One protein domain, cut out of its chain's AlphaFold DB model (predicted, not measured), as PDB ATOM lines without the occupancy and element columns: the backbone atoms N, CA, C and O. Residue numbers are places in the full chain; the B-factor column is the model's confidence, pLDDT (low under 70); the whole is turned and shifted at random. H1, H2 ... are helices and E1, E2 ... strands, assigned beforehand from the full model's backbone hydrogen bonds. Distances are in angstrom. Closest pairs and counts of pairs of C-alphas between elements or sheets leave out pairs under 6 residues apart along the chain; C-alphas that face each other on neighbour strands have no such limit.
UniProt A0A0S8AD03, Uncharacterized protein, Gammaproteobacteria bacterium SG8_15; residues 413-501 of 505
ATOM      1  N   GLU A 413     -40.443 -22.300   1.844       89.94
ATOM      2  CA  GLU A 413     -39.261 -21.420   1.774       89.94
ATOM      3  C   GLU A 413     -39.614 -19.998   1.299       89.94
ATOM      4  O   GLU A 413     -39.175 -19.009   1.888       89.94
ATOM      5  N   GLY A 414     -40.479 -19.879   0.284       93.31
ATOM      6  CA  GLY A 414     -40.959 -18.579  -0.198       93.31
ATOM      7  C   GLY A 414     -41.794 -17.812   0.837       93.31
ATOM      8  O   GLY A 414     -41.668 -16.593   0.946       93.31
ATOM      9  N   LEU A 415     -42.607 -18.519   1.632       93.62
ATOM     10  CA  LEU A 415     -43.378 -17.915   2.727       93.62
ATOM     11  C   LEU A 415     -42.479 -17.459   3.882       93.62
ATOM     12  O   LEU A 415     -42.744 -16.417   4.473       93.62
ATOM     13  N   GLU A 416     -41.398 -18.183   4.176       95.31
ATOM     14  CA  GLU A 416     -40.453 -17.794   5.224       95.31
ATOM     15  C   GLU A 416     -39.692 -16.514   4.869       95.31
ATOM     16  O   GLU A 416     -39.602 -15.598   5.689       95.31
ATOM     17  N   LEU A 417     -39.225 -16.400   3.622       96.00
ATOM     18  CA  LEU A 417     -38.653 -15.160   3.094       96.00
ATOM     19  C   LEU A 417     -39.654 -13.999   3.120       96.00
ATOM     20  O   LEU A 417     -39.253 -12.869   3.399       96.00
ATOM     21  N   GLN A 418     -40.941 -14.259   2.864       96.81
ATOM     22  CA  GLN A 418     -41.990 -13.240   2.927       96.81
ATOM     23  C   GLN A 418     -42.257 -12.781   4.370       96.81
ATOM     24  O   GLN A 418     -42.242 -11.578   4.625       96.81
ATOM     25  N   CYS A 419     -42.433 -13.706   5.320       97.31
ATOM     26  CA  CYS A 419     -42.623 -13.367   6.733       97.31
ATOM     27  C   CYS A 419     -41.410 -12.606   7.294       97.31
ATOM     28  O   CYS A 419     -41.590 -11.567   7.921       97.31
ATOM     29  N   ARG A 420     -40.172 -13.042   7.014       97.19
ATOM     30  CA  ARG A 420     -38.951 -12.369   7.509       97.19
ATOM     31  C   ARG A 420     -38.779 -10.928   7.012       97.19
ATOM     32  O   ARG A 420     -38.125 -10.145   7.691       97.19
ATOM     33  N   GLN A 421     -39.338 -10.581   5.851       97.12
ATOM     34  CA  GLN A 421     -39.297  -9.221   5.294       97.12
ATOM     35  C   GLN A 421     -40.404  -8.301   5.835       97.12
ATOM     36  O   GLN A 421     -40.373  -7.095   5.597       97.12
ATOM     37  N   MET A 422     -41.390  -8.836   6.559       96.81
ATOM     38  CA  MET A 422     -42.479  -8.040   7.121       96.81
ATOM     39  C   MET A 422     -42.065  -7.336   8.417       96.81
ATOM     40  O   MET A 422     -41.511  -7.942   9.333       96.81
ATOM     41  N   GLY A 423     -42.427  -6.056   8.535       96.19
ATOM     42  CA  GLY A 423     -42.317  -5.319   9.792       96.19
ATOM     43  C   GLY A 423     -43.184  -5.931  10.901       96.19
ATOM     44  O   GLY A 423     -44.222  -6.540  10.632       96.19
ATOM     45  N   GLN A 424     -42.785  -5.731  12.161       94.31
ATOM     46  CA  GLN A 424     -43.402  -6.373  13.335       94.31
ATOM     47  C   GLN A 424     -44.933  -6.232  13.372       94.31
ATOM     48  O   GLN A 424     -45.639  -7.210  13.598       94.31
ATOM     49  N   GLN A 425     -45.465  -5.041  13.078       93.69
ATOM     50  CA  GLN A 425     -46.909  -4.789  13.095       93.69
ATOM     51  C   GLN A 425     -47.669  -5.538  11.988       93.69
ATOM     52  O   GLN A 425     -48.775  -6.015  12.228       93.69
ATOM     53  N   ALA A 426     -47.070  -5.704  10.804       95.38
ATOM     54  CA  ALA A 426     -47.639  -6.538   9.745       95.38
ATOM     55  C   ALA A 426     -47.579  -8.030  10.113       95.38
ATOM     56  O   ALA A 426     -48.499  -8.779   9.785       95.38
ATOM     57  N   CYS A 427     -46.534  -8.454  10.835       96.69
ATOM     58  CA  CYS A 427     -46.414  -9.816  11.350       96.69
ATOM     59  C   CYS A 427     -47.564 -10.176  12.299       96.69
ATOM     60  O   CYS A 427     -48.235 -11.176  12.074       96.69
ATOM     61  N   LEU A 428     -47.854  -9.319  13.288       94.75
ATOM     62  CA  LEU A 428     -48.904  -9.549  14.296       94.75
ATOM     63  C   LEU A 428     -50.312  -9.741  13.709       94.75
ATOM     64  O   LEU A 428     -51.145 -10.378  14.348       94.75
ATOM     65  N   ILE A 429     -50.585  -9.140  12.545       93.88
ATOM     66  CA  ILE A 429     -51.884  -9.165  11.851       93.88
ATOM     67  C   ILE A 429     -51.968 -10.349  10.866       93.88
ATOM     68  O   ILE A 429     -53.056 -10.747  10.450       93.88
ATOM     69  N   SER A 430     -50.827 -10.913  10.459       95.25
ATOM     70  CA  SER A 430     -50.777 -11.968   9.449       95.25
ATOM     71  C   SER A 430     -51.239 -13.315  10.013       95.25
ATOM     72  O   SER A 430     -50.678 -13.780  10.999       95.25
ATOM     73  N   PRO A 431     -52.174 -14.024   9.353       94.19
ATOM     74  CA  PRO A 431     -52.579 -15.373   9.760       94.19
ATOM     75  C   PRO A 431     -51.516 -16.446   9.458       94.19
ATOM     76  O   PRO A 431     -51.679 -17.598   9.856       94.19
ATOM     77  N   SER A 432     -50.467 -16.101   8.706       95.38
ATOM     78  CA  SER A 432     -49.450 -17.039   8.202       95.38
ATOM     79  C   SER A 432     -48.089 -16.882   8.880       95.38
ATOM     80  O   SER A 432     -47.207 -17.719   8.674       95.38
ATOM     81  N   CYS A 433     -47.898 -15.807   9.645       97.19
ATOM     82  CA  CYS A 433     -46.628 -15.455  10.264       97.19
ATOM     83  C   CYS A 433     -46.806 -15.261  11.772       97.19
ATOM     84  O   CYS A 433     -47.865 -14.852  12.230       97.19
ATOM     85  N   ILE A 434     -45.752 -15.536  12.531       96.88
ATOM     86  CA  ILE A 434     -45.697 -15.403  13.986       96.88
ATOM     87  C   ILE A 434     -44.487 -14.545  14.336       96.88
ATOM     88  O   ILE A 434     -43.382 -14.771  13.839       96.88
ATOM     89  N   LEU A 435     -44.699 -13.562  15.202       96.75
ATOM     90  CA  LEU A 435     -43.654 -12.772  15.822       96.75
ATOM     91  C   LEU A 435     -43.118 -13.532  17.040       96.75
ATOM     92  O   LEU A 435     -43.841 -13.754  18.016       96.75
ATOM     93  N   GLU A 436     -41.852 -13.931  16.970       95.62
ATOM     94  CA  GLU A 436     -41.134 -14.633  18.034       95.62
ATOM     95  C   GLU A 436     -40.056 -13.717  18.624       95.62
ATOM     96  O   GLU A 436     -39.389 -12.976  17.897       95.62
ATOM     97  N   GLN A 437     -39.885 -13.752  19.948       94.44
ATOM     98  CA  GLN A 437     -38.787 -13.052  20.610       94.44
ATOM     99  C   GLN A 437     -37.529 -13.922  20.553       94.44
ATOM    100  O   GLN A 437     -37.488 -15.011  21.127       94.44
ATOM    101  N   GLN A 438     -36.492 -13.431  19.883       94.75
ATOM    102  CA  GLN A 438     -35.203 -14.099  19.801       94.75
ATOM    103  C   GLN A 438     -34.506 -14.072  21.168       94.75
ATOM    104  O   GLN A 438     -34.310 -13.023  21.783       94.75
ATOM    105  N   ALA A 439     -34.122 -15.249  21.666       90.94
ATOM    106  CA  ALA A 439     -33.601 -15.397  23.028       90.94
ATOM    107  C   ALA A 439     -32.217 -14.746  23.243       90.94
ATOM    108  O   ALA A 439     -31.841 -14.475  24.383       90.94
ATOM    109  N   ALA A 440     -31.458 -14.514  22.168       93.06
ATOM    110  CA  ALA A 440     -30.085 -14.010  22.227       93.06
ATOM    111  C   ALA A 440     -30.000 -12.486  22.430       93.06
ATOM    112  O   ALA A 440     -29.158 -12.009  23.187       93.06
ATOM    113  N   ASP A 441     -30.867 -11.730  21.760       93.25
ATOM    114  CA  ASP A 441     -30.834 -10.264  21.658       93.25
ATOM    115  C   ASP A 441     -32.134  -9.594  22.151       93.25
ATOM    116  O   ASP A 441     -32.191  -8.370  22.265       93.25
ATOM    117  N   LYS A 442     -33.166 -10.391  22.475       88.94
ATOM    118  CA  LYS A 442     -34.541  -9.959  22.788       88.94
ATOM    119  C   LYS A 442     -35.232  -9.210  21.645       88.94
ATOM    120  O   LYS A 442     -36.260  -8.569  21.888       88.94
ATOM    121  N   SER A 443     -34.701  -9.279  20.423       92.75
ATOM    122  CA  SER A 443     -35.364  -8.702  19.258       92.75
ATOM    123  C   SER A 443     -36.590  -9.534  18.888       92.75
ATOM    124  O   SER A 443     -36.714 -10.700  19.260       92.75
ATOM    125  N   TYR A 444     -37.529  -8.925  18.171       95.06
ATOM    126  CA  TYR A 444     -38.682  -9.638  17.636       95.06
ATOM    127  C   TYR A 444     -38.464  -9.903  16.155       95.06
ATOM    128  O   TYR A 444     -38.359  -8.957  15.369       95.06
ATOM    129  N   GLN A 445     -38.436 -11.179  15.781       96.31
ATOM    130  CA  GLN A 445     -38.312 -11.608  14.396       96.31
ATOM    131  C   GLN A 445     -39.612 -12.261  13.931       96.31
ATOM    132  O   GLN A 445     -40.222 -13.060  14.639       96.31
ATOM    133  N   CYS A 446     -40.041 -11.906  12.724       97.25
ATOM    134  CA  CYS A 446     -41.192 -12.529  12.093       97.25
ATOM    135  C   CYS A 446     -40.767 -13.832  11.401       97.25
ATOM    136  O   CYS A 446     -39.861 -13.827  10.562       97.25
ATOM    137  N   ARG A 447     -41.424 -14.943  11.741       97.00
ATOM    138  CA  ARG A 447     -41.241 -16.266  11.121       97.00
ATOM    139  C   ARG A 447     -42.556 -16.778  10.538       97.00
ATOM    140  O   ARG A 447     -43.620 -16.264  10.867       97.00
ATOM    141  N   THR A 448     -42.510 -17.813   9.707       97.44
ATOM    142  CA  THR A 448     -43.719 -18.546   9.295       97.44
ATOM    143  C   THR A 448     -44.327 -19.280  10.492       97.44
ATOM    144  O   THR A 448     -43.593 -19.763  11.356       97.44
ATOM    145  N   ALA A 449     -45.653 -19.415  10.531       96.50
ATOM    146  CA  ALA A 449     -46.326 -20.318  11.464       96.50
ATOM    147  C   ALA A 449     -45.785 -21.753  11.299       96.50
ATOM    148  O   ALA A 449     -45.907 -22.350  10.228       96.50
ATOM    149  N   ALA A 450     -45.181 -22.305  12.355       95.12
ATOM    150  CA  ALA A 450     -44.538 -23.621  12.324       95.12
ATOM    151  C   ALA A 450     -45.524 -24.762  12.625       95.12
ATOM    152  O   ALA A 450     -45.348 -25.891  12.168       95.12
ATOM    153  N   ASN A 451     -46.568 -24.462  13.403       94.19
ATOM    154  CA  ASN A 451     -47.485 -25.446  13.968       94.19
ATOM    155  C   ASN A 451     -48.925 -25.270  13.464       94.19
ATOM    156  O   ASN A 451     -49.367 -24.172  13.110       94.19
ATOM    157  N   ALA A 452     -49.712 -26.348  13.540       94.06
ATOM    158  CA  ALA A 452     -51.144 -26.312  13.232       94.06
ATOM    159  C   ALA A 452     -51.921 -25.318  14.120       94.06
ATOM    160  O   ALA A 452     -52.902 -24.742  13.660       94.06
ATOM    161  N   CYS A 453     -51.468 -25.073  15.356       97.00
ATOM    162  CA  CYS A 453     -52.046 -24.070  16.259       97.00
ATOM    163  C   CYS A 453     -51.704 -22.621  15.877       97.00
ATOM    164  O   CYS A 453     -52.513 -21.726  16.087       97.00
ATOM    165  N   GLU A 454     -50.538 -22.395  15.267       96.00
ATOM    166  CA  GLU A 454     -50.079 -21.070  14.827       96.00
ATOM    167  C   GLU A 454     -50.738 -20.643  13.500       96.00
ATOM    168  O   GLU A 454     -50.909 -19.460  13.227       96.00
ATOM    169  N   THR A 455     -51.140 -21.602  12.663       94.62
ATOM    170  CA  THR A 455     -51.716 -21.324  11.336       94.62
ATOM    171  C   THR A 455     -53.125 -20.728  11.456       94.62
ATOM    172  O   THR A 455     -54.021 -21.382  11.984       94.62
ATOM    173  N   ASN A 456     -53.383 -19.548  10.895       93.25
ATOM    174  CA  ASN A 456     -54.608 -18.749  11.081       93.25
ATOM    175  C   ASN A 456     -54.851 -18.265  12.525       93.25
ATOM    176  O   ASN A 456     -56.001 -18.065  12.912       93.25
ATOM    177  N   PHE A 457     -53.799 -18.101  13.327       94.62
ATOM    178  CA  PHE A 457     -53.864 -17.384  14.600       94.62
ATOM    179  C   PHE A 457     -53.280 -15.981  14.408       94.62
ATOM    180  O   PHE A 457     -52.148 -15.849  13.956       94.62
ATOM    181  N   SER A 458     -54.045 -14.940  14.746       92.31
ATOM    182  CA  SER A 458     -53.528 -13.567  14.789       92.31
ATOM    183  C   SER A 458     -53.012 -13.255  16.190       92.31
ATOM    184  O   SER A 458     -53.728 -13.456  17.171       92.31
ATOM    185  N   GLN A 459     -51.799 -12.714  16.295       92.88
ATOM    186  CA  GLN A 459     -51.247 -12.247  17.573       92.88
ATOM    187  C   GLN A 459     -51.804 -10.878  17.990       92.88
ATOM    188  O   GLN A 459     -51.577 -10.435  19.118       92.88
ATOM    189  N   SER A 460     -52.531 -10.198  17.098       87.50
ATOM    190  CA  SER A 460     -53.260  -8.975  17.425       87.50
ATOM    191  C   SER A 460     -54.372  -9.220  18.459       87.50
ATOM    192  O   SER A 460     -54.867 -10.336  18.632       87.50
ATOM    193  N   LEU A 461     -54.812  -8.141  19.115       72.81
ATOM    194  CA  LEU A 461     -55.904  -8.131  20.097       72.81
ATOM    195  C   LEU A 461     -57.159  -8.856  19.566       72.81
ATOM    196  O   LEU A 461     -57.889  -8.308  18.747       72.81
ATOM    197  N   GLY A 462     -57.394 -10.087  20.035       80.75
ATOM    198  CA  GLY A 462     -58.538 -10.921  19.636       80.75
ATOM    199  C   GLY A 462     -58.223 -12.401  19.375       80.75
ATOM    200  O   GLY A 462     -59.127 -13.224  19.475       80.75
ATOM    201  N   GLY A 463     -56.959 -12.778  19.138       87.69
ATOM    202  CA  GLY A 463     -56.582 -14.146  18.725       87.69
ATOM    203  C   GLY A 463     -56.961 -15.299  19.670       87.69
ATOM    204  O   GLY A 463     -56.877 -16.467  19.283       87.69
ATOM    205  N   LYS A 464     -57.404 -15.005  20.900       94.69
ATOM    206  CA  LYS A 464     -57.853 -16.011  21.872       94.69
ATOM    207  C   LYS A 464     -58.937 -16.925  21.292       94.69
ATOM    208  O   LYS A 464     -58.795 -18.144  21.363       94.69
ATOM    209  N   ASP A 465     -59.972 -16.346  20.684       93.75
ATOM    210  CA  ASP A 465     -61.100 -17.114  20.150       93.75
ATOM    211  C   ASP A 465     -60.674 -17.999  18.965       93.75
ATOM    212  O   ASP A 465     -61.207 -19.090  18.780       93.75
ATOM    213  N   ASP A 466     -59.691 -17.569  18.169       93.00
ATOM    214  CA  ASP A 466     -59.155 -18.353  17.046       93.00
ATOM    215  C   ASP A 466     -58.284 -19.529  17.495       93.00
ATOM    216  O   ASP A 466     -58.286 -20.584  16.850       93.00
ATOM    217  N   CYS A 467     -57.592 -19.371  18.625       96.06
ATOM    218  CA  CYS A 467     -56.850 -20.449  19.262       96.06
ATOM    219  C   CYS A 467     -57.786 -21.460  19.951       96.06
ATOM    220  O   CYS A 467     -57.664 -22.665  19.735       96.06
ATOM    221  N   GLU A 468     -58.765 -20.987  20.734       95.12
ATOM    222  CA  GLU A 468     -59.686 -21.850  21.495       95.12
ATOM    223  C   GLU A 468     -60.684 -22.625  20.609       95.12
ATOM    224  O   GLU A 468     -61.194 -23.661  21.037       95.12
ATOM    225  N   LYS A 469     -60.900 -22.211  19.348       96.00
ATOM    226  CA  LYS A 469     -61.623 -23.008  18.332       96.00
ATOM    227  C   LYS A 469     -60.973 -24.368  18.038       96.00
ATOM    228  O   LYS A 469     -61.656 -25.244  17.506       96.00
ATOM    229  N   ARG A 470     -59.684 -24.558  18.347       96.06
ATOM    230  CA  ARG A 470     -58.953 -25.817  18.130       96.06
ATOM    231  C   ARG A 470     -58.767 -26.564  19.453       96.06
ATOM    232  O   ARG A 470     -58.023 -26.093  20.317       96.06
ATOM    233  N   PRO A 471     -59.416 -27.728  19.651       96.44
ATOM    234  CA  PRO A 471     -59.369 -28.435  20.930       96.44
ATOM    235  C   PRO A 471     -57.956 -28.905  21.306       96.44
ATOM    236  O   PRO A 471     -57.657 -29.001  22.496       96.44
ATOM    237  N   GLU A 472     -57.075 -29.125  20.332       96.75
ATOM    238  CA  GLU A 472     -55.662 -29.481  20.499       96.75
ATOM    239  C   GLU A 472     -54.727 -28.300  20.832       96.75
ATOM    240  O   GLU A 472     -53.551 -28.524  21.108       96.75
ATOM    241  N   CYS A 473     -55.224 -27.058  20.854       97.50
ATOM    242  CA  CYS A 473     -54.413 -25.851  21.049       97.50
ATOM    243  C   CYS A 473     -54.729 -25.119  22.363       97.50
ATOM    244  O   CYS A 473     -55.830 -25.224  22.908       97.50
ATOM    245  N   GLN A 474     -53.758 -24.379  22.892       97.44
ATOM    246  CA  GLN A 474     -53.854 -23.590  24.116       97.44
ATOM    247  C   GLN A 474     -53.406 -22.157  23.855       97.44
ATOM    248  O   GLN A 474     -52.319 -21.911  23.332       97.44
ATOM    249  N   TYR A 475     -54.250 -21.209  24.257       97.12
ATOM    250  CA  TYR A 475     -53.923 -19.794  24.201       97.12
ATOM    251  C   TYR A 475     -53.013 -19.414  25.372       97.12
ATOM    252  O   TYR A 475     -53.380 -19.587  26.537       97.12
ATOM    253  N   VAL A 476     -51.845 -18.868  25.049       96.25
ATOM    254  CA  VAL A 476     -50.928 -18.224  25.988       96.25
ATOM    255  C   VAL A 476     -51.137 -16.713  25.846       96.25
ATOM    256  O   VAL A 476     -50.910 -16.175  24.756       96.25
ATOM    257  N   PRO A 477     -51.619 -16.014  26.891       94.88
ATOM    258  CA  PRO A 477     -51.823 -14.572  26.830       94.88
ATOM    259  C   PRO A 477     -50.494 -13.831  26.650       94.88
ATOM    260  O   PRO A 477     -49.442 -14.319  27.048       94.88
ATOM    261  N   ALA A 478     -50.561 -12.633  26.071       92.56
ATOM    262  CA  ALA A 478     -49.411 -11.742  25.998       92.56
ATOM    263  C   ALA A 478     -49.024 -11.257  27.404       92.56
ATOM    264  O   ALA A 478     -49.800 -10.541  28.046       92.56
ATOM    265  N   ASP A 479     -47.816 -11.583  27.855       89.88
ATOM    266  CA  ASP A 479     -47.260 -11.040  29.094       89.88
ATOM    267  C   ASP A 479     -46.694  -9.646  28.809       89.88
ATOM    268  O   ASP A 479     -45.510  -9.487  28.531       89.88
ATOM    269  N   CYS A 480     -47.530  -8.605  28.872       88.75
ATOM    270  CA  CYS A 480     -47.071  -7.214  28.749       88.75
ATOM    271  C   CYS A 480     -46.337  -6.869  27.427       88.75
ATOM    272  O   CYS A 480     -45.532  -5.936  27.376       88.75
ATOM    273  N   TYR A 481     -46.622  -7.592  26.340       91.12
ATOM    274  CA  TYR A 481     -46.231  -7.166  24.996       91.12
ATOM    275  C   TYR A 481     -47.085  -5.986  24.536       91.12
ATOM    276  O   TYR A 481     -48.313  -6.039  24.626       91.12
ATOM    277  N   CYS A 482     -46.445  -4.978  23.947       88.75
ATOM    278  CA  CYS A 482     -47.134  -3.945  23.189       88.75
ATOM    279  C   CYS A 482     -46.519  -3.782  21.804       88.75
ATOM    280  O   CYS A 482     -45.306  -3.885  21.618       88.75
ATOM    281  N   ALA A 483     -47.401  -3.551  20.833       86.88
ATOM    282  CA  ALA A 483     -47.031  -3.321  19.449       86.88
ATOM    283  C   ALA A 483     -46.194  -2.032  19.315       86.88
ATOM    284  O   ALA A 483     -46.372  -1.103  20.110       86.88
ATOM    285  N   PRO A 484     -45.306  -1.941  18.306       85.31
ATOM    286  CA  PRO A 484     -44.572  -0.708  18.034       85.31
ATOM    287  C   PRO A 484     -45.540   0.472  17.844       85.31
ATOM    288  O   PRO A 484     -46.554   0.343  17.161       85.31
ATOM    289  N   GLY A 485     -45.221   1.610  18.467       85.88
ATOM    290  CA  GLY A 485     -46.062   2.815  18.453       85.88
ATOM    291  C   GLY A 485     -47.161   2.875  19.524       85.88
ATOM    292  O   GLY A 485     -47.990   3.776  19.465       85.88
ATOM    293  N   GLN A 486     -47.199   1.950  20.493       86.56
ATOM    294  CA  GLN A 486     -48.119   2.004  21.642       86.56
ATOM    295  C   GLN A 486     -47.352   2.193  22.961       86.56
ATOM    296  O   GLN A 486     -46.397   1.464  23.236       86.56
ATOM    297  N   ASP A 487     -47.798   3.134  23.800       84.75
ATOM    298  CA  ASP A 487     -47.149   3.452  25.077       84.75
ATOM    299  C   ASP A 487     -47.434   2.411  26.177       84.75
ATOM    300  O   ASP A 487     -48.390   2.485  26.951       84.75
ATOM    301  N   CYS A 488     -46.525   1.440  26.233       86.19
ATOM    302  CA  CYS A 488     -46.314   0.434  27.272       86.19
ATOM    303  C   CYS A 488     -46.138   0.925  28.728       86.19
ATOM    304  O   CYS A 488     -45.011   1.311  29.045       86.19
ATOM    305  N   PRO A 489     -47.087   0.798  29.688       86.19
ATOM    306  CA  PRO A 489     -46.723   0.853  31.116       86.19
ATOM    307  C   PRO A 489     -45.782  -0.295  31.535       86.19
ATOM    308  O   PRO A 489     -45.128  -0.223  32.574       86.19
ATOM    309  N   CYS A 490     -45.707  -1.355  30.732       83.06
ATOM    310  CA  CYS A 490     -44.746  -2.441  30.837       83.06
ATOM    311  C   CYS A 490     -44.123  -2.709  29.460       83.06
ATOM    312  O   CYS A 490     -44.798  -2.603  28.436       83.06
ATOM    313  N   THR A 491     -42.829  -3.030  29.432       76.31
ATOM    314  CA  THR A 491     -42.050  -3.184  28.197       76.31
ATOM    315  C   THR A 491     -41.371  -4.551  28.122       76.31
ATOM    316  O   THR A 491     -40.667  -4.968  29.039       76.31
ATOM    317  N   GLY A 492     -41.528  -5.231  26.980       79.94
ATOM    318  CA  GLY A 492     -40.596  -6.273  26.533       79.94
ATOM    319  C   GLY A 492     -40.923  -7.739  26.846       79.94
ATOM    320  O   GLY A 492     -40.033  -8.566  26.654       79.94
ATOM    321  N   GLY A 493     -42.136  -8.077  27.293       89.69
ATOM    322  CA  GLY A 493     -42.574  -9.479  27.371       89.69
ATOM    323  C   GLY A 493     -43.206  -9.989  26.066       89.69
ATOM    324  O   GLY A 493     -43.383  -9.225  25.119       89.69
ATOM    325  N   ALA A 494     -43.496 -11.290  25.991       92.44
ATOM    326  CA  ALA A 494     -43.828 -11.967  24.734       92.44
ATOM    327  C   ALA A 494     -45.253 -11.655  24.219       92.44
ATOM    328  O   ALA A 494     -46.183 -11.528  25.027       92.44
ATOM    329  N   PRO A 495     -45.458 -11.553  22.885       94.69
ATOM    330  CA  PRO A 495     -46.792 -11.454  22.295       94.69
ATOM    331  C   PRO A 495     -47.622 -12.703  22.609       94.69
ATOM    332  O   PRO A 495     -47.089 -13.748  22.983       94.69
ATOM    333  N   ALA A 496     -48.939 -12.609  22.429       95.31
ATOM    334  CA  ALA A 496     -49.817 -13.758  22.611       95.31
ATOM    335  C   ALA A 496     -49.420 -14.893  21.650       95.31
ATOM    336  O   ALA A 496     -49.022 -14.647  20.507       95.31
ATOM    337  N   MET A 497     -49.544 -16.139  22.102       96.19
ATOM    338  CA  MET A 497     -49.188 -17.324  21.317       96.19
ATOM    339  C   MET A 497     -50.290 -18.379  21.386       96.19
ATOM    340  O   MET A 497     -50.992 -18.501  22.387       96.19
ATOM    341  N   CYS A 498     -50.417 -19.174  20.325       97.19
ATOM    342  CA  CYS A 498     -51.277 -20.349  20.300       97.19
ATOM    343  C   CYS A 498     -50.404 -21.597  20.159       97.19
ATOM    344  O   CYS A 498     -49.888 -21.887  19.080       97.19
ATOM    345  N   VAL A 499     -50.209 -22.314  21.265       96.69
ATOM    346  CA  VAL A 499     -49.306 -23.473  21.337       96.69
ATOM    347  C   VAL A 499     -50.100 -24.783  21.333       96.69
ATOM    348  O   VAL A 499     -51.245 -24.795  21.787       96.69
ATOM    349  N   PRO A 500     -49.541 -25.905  20.848       97.19
ATOM    350  CA  PRO A 500     -50.149 -27.218  21.049       97.19
ATOM    351  C   PRO A 500     -50.294 -27.530  22.545       97.19
ATOM    352  O   PRO A 500     -49.364 -27.293  23.318       97.19
ATOM    353  N   LYS A 501     -51.439 -28.085  22.956       96.75
ATOM    354  CA  LYS A 501     -51.620 -28.588  24.325       96.75
ATOM    355  C   LYS A 501     -50.624 -29.726  24.602       96.75
ATOM    356  O   LYS A 501     -50.464 -30.598  23.740       96.75
TER     357      LYS A 501
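AT A GLANCE: This is residues 413 to 501 of the 505 residues of an uncharacterized protein of Gammaproteobacteria bacterium SG8_15 (UniProt A0A0S8AD03). Two small lobes, each built on one two-stranded hairpin: in the first, H1 and H2 pack on the hairpin E1 and E2; in the second, the short H3 packs on the hairpin E3 and E4. The long link 449 to 463 joins the lobes, and the long loop 477 to 496 between E3 and E4 reaches the end of the domain far from H1. The 89 printed residues hold three named helices and four named strands in the order H1, H2, E1, E2, H3, E3, E4, with two separate antiparallel sheets, E1 - E2 and E3 - E4. The class is mixed, helices and strands, with 38 residues, under half, in named elements. The whole is compact, with a radius of gyration of the C-alphas of 12.5 A and spans of 33 by 32 by 22 A.

HOW THE PARTS SIT: E1, residues 433 to 437, and E2, residues 444 to 448, form an antiparallel hairpin at 146 degrees; N 434 and O 447 are 2.8 A apart, within hydrogen-bond range. H1, residues 413 to 421, comes closest to E2 at the C-alphas of Arg 420 and Cys 446, 5.1 A apart. H2, residues 424 to 429, comes closest to E1 at the C-alphas of Cys 427 and Cys 433, 5.7 A apart. H1 and H2 are close but not clearly touching, the closest C-alphas being those of Cys 419 and Cys 427, 6.9 A apart; they run opposite ways at a steep tilt of 60 degrees. E3, residues 473 to 476, and E4, residues 497 to 500, form the other antiparallel hairpin, also at 146 degrees, with N 474 and O 499 2.8 A apart. H3, residues 464 to 468, comes closest to E3 at the C-alphas of Cys 467 and Tyr 475, 5.8 A apart. E1 and E4 are only just apart, their closest C-alphas 8.3 A from each other. Every O i to N i+4 pair is within hydrogen-bond range in H1 and H3; in H2 it is 1 of 2.

IN THESE COORDINATES: E1 and E2 each measure 13.2 A from first to last C-alpha, and E1 begins at C-alpha 433 (-46.628, -15.455, 10.264). H1 measures 12.7 A from C-alpha 413 (-39.261, -21.420, 1.774), and H2 9.1 A. H3 measures 6.1 A, E3 9.7 A and E4 9.9 A, ending at C-alpha 500 (-50.149, -27.218, 21.049).

THE WHOLE: The C-alphas of Glu 413 and Pro 489, the two farthest apart, are 37.6 A from each other. The links E2 to H3 and E3 to E4 are long, with 15 and 20 residues. The printed part has no cut; its mean pLDDT is 93.0, and no printed residue is under 70.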